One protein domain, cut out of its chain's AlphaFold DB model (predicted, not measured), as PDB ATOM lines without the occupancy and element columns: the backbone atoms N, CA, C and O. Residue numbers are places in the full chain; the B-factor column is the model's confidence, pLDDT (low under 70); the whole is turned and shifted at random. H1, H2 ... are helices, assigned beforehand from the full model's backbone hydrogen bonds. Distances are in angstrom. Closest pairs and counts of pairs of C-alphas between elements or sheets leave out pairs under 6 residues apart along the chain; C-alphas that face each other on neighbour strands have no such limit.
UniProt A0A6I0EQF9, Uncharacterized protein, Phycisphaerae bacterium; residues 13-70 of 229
ATOM      1  N   CYS A  13     171.276 185.288 139.584       89.56
ATOM      2  CA  CYS A  13     171.896 184.858 140.824       89.56
ATOM      3  C   CYS A  13     173.431 184.963 140.721       89.56
ATOM      4  O   CYS A  13     174.010 184.392 139.792       89.56
ATOM      5  N   PRO A  14     174.127 185.575 141.699       90.44
ATOM      6  CA  PRO A  14     175.589 185.699 141.669       90.44
ATOM      7  C   PRO A  14     176.304 184.342 141.689       90.44
ATOM      8  O   PRO A  14     177.465 184.238 141.308       90.44
ATOM      9  N   LYS A  15     175.612 183.276 142.113       91.19
ATOM     10  CA  LYS A  15     176.131 181.902 142.116       91.19
ATOM     11  C   LYS A  15     175.859 181.139 140.819       91.19
ATOM     12  O   LYS A  15     176.241 179.976 140.739       91.19
ATOM     13  N   ARG A  16     175.238 181.755 139.806       88.94
ATOM     14  CA  ARG A  16     174.884 181.075 138.549       88.94
ATOM     15  C   ARG A  16     176.107 180.470 137.854       88.94
ATOM     16  O   ARG A  16     176.037 179.323 137.440       88.94
ATOM     17  N   GLY A  17     177.229 181.191 137.794       84.56
ATOM     18  CA  GLY A  17     178.468 180.675 137.194       84.56
ATOM     19  C   GLY A  17     179.000 179.425 137.904       84.56
ATOM     20  O   GLY A  17     179.325 178.441 137.253       84.56
ATOM     21  N   TRP A  18     178.996 179.430 139.240       90.81
ATOM     22  CA  TRP A  18     179.380 178.262 140.038       90.81
ATOM     23  C   TRP A  18     178.423 177.080 139.840       90.81
ATOM     24  O   TRP A  18     178.879 175.957 139.667       90.81
ATOM     25  N   VAL A  19     177.105 177.325 139.819       89.38
ATOM     26  CA  VAL A  19     176.100 176.281 139.550       89.38
ATOM     27  C   VAL A  19     176.349 175.623 138.197       89.38
ATOM     28  O   VAL A  19     176.314 174.403 138.113       89.38
ATOM     29  N   LEU A  20     176.596 176.421 137.155       86.62
ATOM     30  CA  LEU A  20     176.841 175.897 135.815       86.62
ATOM     31  C   LEU A  20     178.132 175.078 135.757       86.62
ATOM     32  O   LEU A  20     178.072 173.968 135.256       86.62
ATOM     33  N   SER A  21     179.237 175.567 136.334       85.19
ATOM     34  CA  SER A  21     180.502 174.811 136.396       85.19
ATOM     35  C   SER A  21     180.327 173.464 137.099       85.19
ATOM     36  O   SER A  21     180.660 172.439 136.519       85.19
ATOM     37  N   VAL A  22     179.694 173.424 138.278       86.62
ATOM     38  CA  VAL A  22     179.463 172.151 138.992       86.62
ATOM     39  C   VAL A  22     178.584 171.189 138.183       86.62
ATOM     40  O   VAL A  22     178.746 169.983 138.284       86.62
ATOM     41  N   LEU A  23     177.640 171.693 137.386       85.19
ATOM     42  CA  LEU A  23     176.774 170.840 136.569       85.19
ATOM     43  C   LEU A  23     177.433 170.338 135.279       85.19
ATOM     44  O   LEU A  23     176.912 169.388 134.701       85.19
ATOM     45  N   THR A  24     178.499 170.986 134.806       81.19
ATOM     46  CA  THR A  24     179.208 170.614 133.570       81.19
ATOM     47  C   THR A  24     180.508 169.860 133.818       81.19
ATOM     48  O   THR A  24     180.934 169.123 132.942       81.19
ATOM     49  N   ASP A  25     181.149 170.052 134.973       76.81
ATOM     50  CA  ASP A  25     182.437 169.415 135.282       76.81
ATOM     51  C   ASP A  25     182.277 167.947 135.730       76.81
ATOM     52  O   ASP A  25     183.217 167.163 135.630       76.81
ATOM     53  N   ASP A  26     181.083 167.556 136.185       63.19
ATOM     54  CA  ASP A  26     180.788 166.243 136.774       63.19
ATOM     55  C   ASP A  26     180.126 165.279 135.763       63.19
ATOM     56  O   ASP A  26     179.039 164.743 135.982       63.19
ATOM     57  N   GLU A  27     180.779 165.052 134.618       58.81
ATOM     58  CA  GLU A  27     180.275 164.164 133.548       58.81
ATOM     59  C   GLU A  27     180.066 162.709 134.027       58.81
ATOM     60  O   GLU A  27     179.146 162.031 133.569       58.81
ATOM     61  N   ASP A  28     180.850 162.249 135.011       51.75
ATOM     62  CA  ASP A  28     180.763 160.893 135.578       51.75
ATOM     63  C   ASP A  28     179.704 160.756 136.694       51.75
ATOM     64  O   ASP A  28     179.281 159.649 137.042       51.75
ATOM     65  N   GLU A  29     179.226 161.871 137.253       52.53
ATOM     66  CA  GLU A  29     178.327 161.885 138.412       52.53
ATOM     67  C   GLU A  29     176.845 162.073 138.035       52.53
ATOM     68  O   GLU A  29     175.949 161.675 138.789       52.53
ATOM     69  N   VAL A  30     176.542 162.589 136.839       51.03
ATOM     70  CA  VAL A  30     175.154 162.817 136.383       51.03
ATOM     71  C   VAL A  30     174.381 161.506 136.153       51.03
ATOM     72  O   VAL A  30     173.151 161.499 136.240       51.03
ATOM     73  N   ALA A  31     175.076 160.381 135.961       52.97
ATOM     74  CA  ALA A  31     174.458 159.064 135.783       52.97
ATOM     75  C   ALA A  31     173.969 158.403 137.092       52.97
ATOM     76  O   ALA A  31     173.291 157.375 137.039       52.97
ATOM     77  N   GLY A  32     174.257 158.972 138.272       55.81
ATOM     78  CA  GLY A  32     173.739 158.408 139.528       55.81
ATOM     79  C   GLY A  32     174.358 158.901 140.833       55.81
ATOM     80  O   GLY A  32     173.893 158.492 141.901       55.81
ATOM     81  N   ALA A  33     175.369 159.769 140.797       64.50
ATOM     82  CA  ALA A  33     175.927 160.342 142.010       64.50
ATOM     83  C   ALA A  33     175.061 161.502 142.522       64.50
ATOM     84  O   ALA A  33     174.379 162.231 141.793       64.50
ATOM     85  N   ALA A  34     175.020 161.633 143.844       77.19
ATOM     86  CA  ALA A  34     174.209 162.645 144.489       77.19
ATOM     87  C   ALA A  34     174.892 164.012 144.367       77.19
ATOM     88  O   ALA A  34     175.952 164.206 144.949       77.19
ATOM     89  N   LEU A  35     174.221 164.972 143.712       84.75
ATOM     90  CA  LEU A  35     174.649 166.376 143.657       84.75
ATOM     91  C   LEU A  35     175.233 166.865 145.002       84.75
ATOM     92  O   LEU A  35     174.606 166.608 146.047       84.75
ATOM     93  N   PRO A  36     176.302 167.690 144.992       89.12
ATOM     94  CA  PRO A  36     176.864 168.274 146.203       89.12
ATOM     95  C   PRO A  36     175.787 168.915 147.085       89.12
ATOM     96  O   PRO A  36     174.911 169.647 146.607       89.12
ATOM     97  N   GLN A  37     175.846 168.677 148.400       89.50
ATOM     98  CA  GLN A  37     174.813 169.129 149.345       89.50
ATOM     99  C   GLN A  37     174.558 170.645 149.257       89.50
ATOM    100  O   GLN A  37     173.409 171.092 149.311       89.50
ATOM    101  N   GLY A  38     175.621 171.433 149.059       92.31
ATOM    102  CA  GLY A  38     175.531 172.883 148.876       92.31
ATOM    103  C   GLY A  38     174.761 173.288 147.616       92.31
ATOM    104  O   GLY A  38     173.949 174.214 147.667       92.31
ATOM    105  N   LEU A  39     174.950 172.562 146.509       92.50
ATOM    106  CA  LEU A  39     174.228 172.806 145.262       92.50
ATOM    107  C   LEU A  39     172.745 172.468 145.429       92.50
ATOM    108  O   LEU A  39     171.889 173.291 145.109       92.50
ATOM    109  N   ARG A  40     172.431 171.310 146.026       93.00
ATOM    110  CA  ARG A  40     171.040 170.898 146.301       93.00
ATOM    111  C   ARG A  40     170.281 171.953 147.098       93.00
ATOM    112  O   ARG A  40     169.178 172.345 146.719       93.00
ATOM    113  N   PHE A  41     170.880 172.443 148.181       95.62
ATOM    114  CA  PHE A  41     170.266 173.475 149.013       95.62
ATOM    115  C   PHE A  41     170.043 174.787 148.250       95.62
ATOM    116  O   PHE A  41     169.016 175.445 148.428       95.62
ATOM    117  N   HIS A  42     170.980 175.161 147.378       95.88
ATOM    118  CA  HIS A  42     170.853 176.367 146.573       95.88
ATOM    119  C   HIS A  42     169.733 176.258 145.528       95.88
ATOM    120  O   HIS A  42     168.895 177.157 145.454       95.88
ATOM    121  N   LEU A  43     169.652 175.148 144.784       94.81
ATOM    122  CA  LEU A  43     168.606 174.924 143.775       94.81
ATOM    123  C   LEU A  43     167.193 174.904 144.390       94.81
ATOM    124  O   LEU A  43     166.227 175.341 143.761       94.81
ATOM    125  N   LEU A  44     167.056 174.480 145.651       95.88
ATOM    126  CA  LEU A  44     165.787 174.562 146.389       95.88
ATOM    127  C   LEU A  44     165.348 176.003 146.690       95.88
ATOM    128  O   LEU A  44     164.151 176.254 146.813       95.88
ATOM    129  N   ARG A  45     166.283 176.954 146.781       95.94
ATOM    130  CA  ARG A  45     166.009 178.346 147.178       95.94
ATOM    131  C   ARG A  45     166.090 179.357 146.038       95.94
ATOM    132  O   ARG A  45     165.566 180.454 146.184       95.94
ATOM    133  N   CYS A  46     166.747 179.016 144.933       96.00
ATOM    134  CA  CYS A  46     166.969 179.925 143.816       96.00
ATOM    135  C   CYS A  46     166.290 179.396 142.538       96.00
ATOM    136  O   CYS A  46     166.817 178.462 141.926       96.00
ATOM    137  N   PRO A  47     165.138 179.964 142.124       93.06
ATOM    138  CA  PRO A  47     164.397 179.482 140.957       93.06
ATOM    139  C   PRO A  47     165.176 179.662 139.647       93.06
ATOM    140  O   PRO A  47     165.205 178.738 138.842       93.06
ATOM    141  N   SER A  48     165.901 180.772 139.470       89.75
ATOM    142  CA  SER A  48     166.702 181.014 138.259       89.75
ATOM    143  C   SER A  48     167.808 179.966 138.066       89.75
ATOM    144  O   SER A  48     168.031 179.472 136.964       89.75
ATOM    145  N   CYS A  49     168.497 179.581 139.147       92.31
ATOM    146  CA  CYS A  49     169.516 178.529 139.099       92.31
ATOM    147  C   CYS A  49     168.902 177.138 138.905       92.31
ATOM    148  O   CYS A  49     169.532 176.284 138.289       92.31
ATOM    149  N   ARG A  50     167.683 176.903 139.407       93.75
ATOM    150  CA  ARG A  50     166.947 175.653 139.176       93.75
ATOM    151  C   ARG A  50     166.601 175.473 137.707       93.75
ATOM    152  O   ARG A  50     166.909 174.430 137.147       93.75
ATOM    153  N   GLU A  51     166.044 176.502 137.082       89.56
ATOM    154  CA  GLU A  51     165.715 176.479 135.658       89.56
ATOM    155  C   GLU A  51     166.970 176.307 134.789       89.56
ATOM    156  O   GLU A  51     166.974 175.547 133.821       89.56
ATOM    157  N   ALA A  52     168.072 176.976 135.145       85.62
ATOM    158  CA  ALA A  52     169.357 176.761 134.484       85.62
ATOM    159  C   ALA A  52     169.826 175.298 134.621       85.62
ATOM    160  O   ALA A  52     170.244 174.693 133.636       85.62
ATOM    161  N   ALA A  53     169.697 174.705 135.811       88.06
ATOM    162  CA  ALA A  53     170.084 173.319 136.056       88.06
ATOM    163  C   ALA A  53     169.234 172.301 135.278       88.06
ATOM    164  O   ALA A  53     169.765 171.323 134.751       88.06
ATOM    165  N   GLU A  54     167.925 172.531 135.178       87.69
ATOM    166  CA  GLU A  54     167.020 171.706 134.372       87.69
ATOM    167  C   GLU A  54     167.382 171.762 132.884       87.69
ATOM    168  O   GLU A  54     167.413 170.723 132.221       87.69
ATOM    169  N   ARG A  55     167.748 172.944 132.372       84.62
ATOM    170  CA  ARG A  55     168.214 173.112 130.986       84.62
ATOM    171  C   ARG A  55     169.523 172.378 130.707       84.62
ATOM    172  O   ARG A  55     169.621 171.706 129.679       84.62
ATOM    173  N   VAL A  56     170.497 172.460 131.616       84.06
ATOM    174  CA  VAL A  56     171.758 171.707 131.488       84.06
ATOM    175  C   VAL A  56     171.470 170.206 131.451       84.06
ATOM    176  O   VAL A  56     171.857 169.537 130.499       84.06
ATOM    177  N   ARG A  57     170.689 169.682 132.404       82.62
ATOM    178  CA  ARG A  57     170.329 168.253 132.448       82.62
ATOM    179  C   ARG A  57     169.570 167.779 131.215       82.62
ATOM    180  O   ARG A  57     169.858 166.705 130.700       82.62
ATOM    181  N   ALA A  58     168.612 168.564 130.722       79.88
ATOM    182  CA  ALA A  58     167.890 168.228 129.498       79.88
ATOM    183  C   ALA A  58     168.834 168.152 128.286       79.88
ATOM    184  O   ALA A  58     168.651 167.305 127.414       79.88
ATOM    185  N   THR A  59     169.849 169.017 128.248       77.75
ATOM    186  CA  THR A  59     170.867 169.034 127.192       77.75
ATOM    187  C   THR A  59     171.788 167.821 127.288       77.75
ATOM    188  O   THR A  59     171.954 167.122 126.293       77.75
ATOM    189  N   VAL A  60     172.300 167.515 128.485       75.88
ATOM    190  CA  VAL A  60     173.123 166.321 128.743       75.88
ATOM    191  C   VAL A  60     172.354 165.044 128.403       75.88
ATOM    192  O   VAL A  60     172.874 164.192 127.693       75.88
ATOM    193  N   ASN A  61     171.082 164.932 128.795       76.19
ATOM    194  CA  ASN A  61     170.257 163.771 128.445       76.19
ATOM    195  C   ASN A  61     170.077 163.616 126.931       76.19
ATOM    196  O   ASN A  61     170.153 162.502 126.420       76.19
ATOM    197  N   ARG A  62     169.862 164.717 126.195       72.88
ATOM    198  CA  ARG A  62     169.799 164.666 124.725       72.88
ATOM    199  C   ARG A  62     171.131 164.214 124.136       72.88
ATOM    200  O   ARG A  62     171.128 163.361 123.259       72.88
ATOM    201  N   LEU A  63     172.247 164.743 124.637       71.62
ATOM    202  CA  LEU A  63     173.597 164.335 124.242       71.62
ATOM    203  C   LEU A  63     173.873 162.854 124.517       71.62
ATOM    204  O   LEU A  63     174.407 162.172 123.649       71.62
ATOM    205  N   SER A  64     173.445 162.334 125.666       69.06
ATOM    206  CA  SER A  64     173.575 160.912 125.999       69.06
ATOM    207  C   SER A  64     172.787 160.030 125.028       69.06
ATOM    208  O   SER A  64     173.315 159.031 124.547       69.06
ATOM    209  N   MET A  65     171.564 160.434 124.652       66.00
ATOM    210  CA  MET A  65     170.774 159.720 123.637       66.00
ATOM    211  C   MET A  65     171.464 159.701 122.263       66.00
ATOM    212  O   MET A  65     171.318 158.726 121.532       66.00
ATOM    213  N   PHE A  66     172.234 160.739 121.914       64.75
ATOM    214  CA  PHE A  66     173.060 160.739 120.697       64.75
ATOM    215  C   PHE A  66     174.293 159.849 120.791       64.75
ATOM    216  O   PHE A  66     174.828 159.462 119.760       64.75
ATOM    217  N   ASN A  67     174.787 159.566 121.994       63.16
ATOM    218  CA  ASN A  67     175.970 158.732 122.172       63.16
ATOM    219  C   ASN A  67     175.615 157.233 122.147       63.16
ATOM    220  O   ASN A  67     176.436 156.403 121.769       63.16
ATOM    221  N   GLU A  68     174.382 156.887 122.528       68.44
ATOM    222  CA  GLU A  68     173.876 155.506 122.557       68.44
ATOM    223  C   GLU A  68     173.273 155.032 121.218       68.44
ATOM    224  O   GLU A  68     173.049 153.833 121.040       68.44
ATOM    225  N   GLY A  69     173.034 155.932 120.258       63.66
ATOM    226  CA  GLY A  69     172.472 155.615 118.939       63.66
ATOM    227  C   GLY A  69     173.110 156.421 117.808       63.66
ATOM    228  O   GLY A  69     173.771 157.422 118.050       63.66
ATOM    229  N   ASP A  70     172.912 155.994 116.558       61.94
ATOM    230  CA  ASP A  70     173.348 156.781 115.399       61.94
ATOM    231  C   ASP A  70     172.490 158.066 115.349       61.94
ATOM    232  O   ASP A  70     171.257 157.960 115.289       61.94
TER     233      ASP A  70
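Overview. This is residues 13 to 70 of the 229 residues of an uncharacterized protein of Phycisphaerae bacterium (UniProt A0A6I0EQF9). One long helix, H3, makes the longest axis of this domain; H1 runs side by side with the earlier part of it, and H2 makes a corner with its beginning. A long loop, residues 26 to 36, folds back from the end of H1 to the start of H2, and residues 65 to 70, of which 65 to 68 belong to H3, stick out free at the other end. The printed part has 58 residues with three named helices, H1, H2 and H3 in that order along the chain, and no named strand, and its class is all helix. It is only just compact, close to loose, with a radius of gyration of the C-alphas of 12.1 A, and it is only just elongated, spanning 39 by 19 by 16 A.

Along the chain. Find C-alpha 47 at (164.397, 179.482, 140.957); from there H3, residues 47 to 68, runs 31.7 A to C-alpha 68 at (173.876, 155.506, 122.557). Go back to C-alpha 16 at (174.884, 181.075, 138.549), where H1 begins; it holds residues 16 to 25 and measures 14.3 A from first to last C-alpha. H2 holds residues 37 to 45 and measures 12.9 A.

Arrangement. Start at H3 and look at its residues 49 to 56, with which alone it touches H1. The closest C-alphas of the two are those of Arg 16 and Cys 49, 6.0 A apart. H1 and H3 run the same way at a shallow tilt of 21 degrees. With residues 49 to 50 alone H3 touches H2, and the two touch only at the corner by their link; their closest C-alphas, those of Leu 43 and Arg 50, are 4.9 A apart. H2 and H3 run opposite ways at a steep tilt of 60 degrees. H1 and H2 are close but not clearly touching: their closest C-alphas, those of Val 19 and Leu 39, are 6.9 A apart. These two run opposite ways at a steep tilt of 46 degrees. Along the backbones of H1 and H3 each O i to N i+4 pair is within hydrogen-bond range, while in H2 it is 4 of 5.

Size, cuts and confidence. The two C-alphas farthest apart are those of Pro 14 and Asp 70, at 39.1 A. The printed part runs from residue 13 to residue 70 and has no cut. The link from H1 to H2, 11 residues, is long; that from H2 to H3, 1 residue, is tight. In the B-factor column you find a mean pLDDT of 80.2 for the printed part, with values under 70 at residues 26 to 33 and 64 to 70.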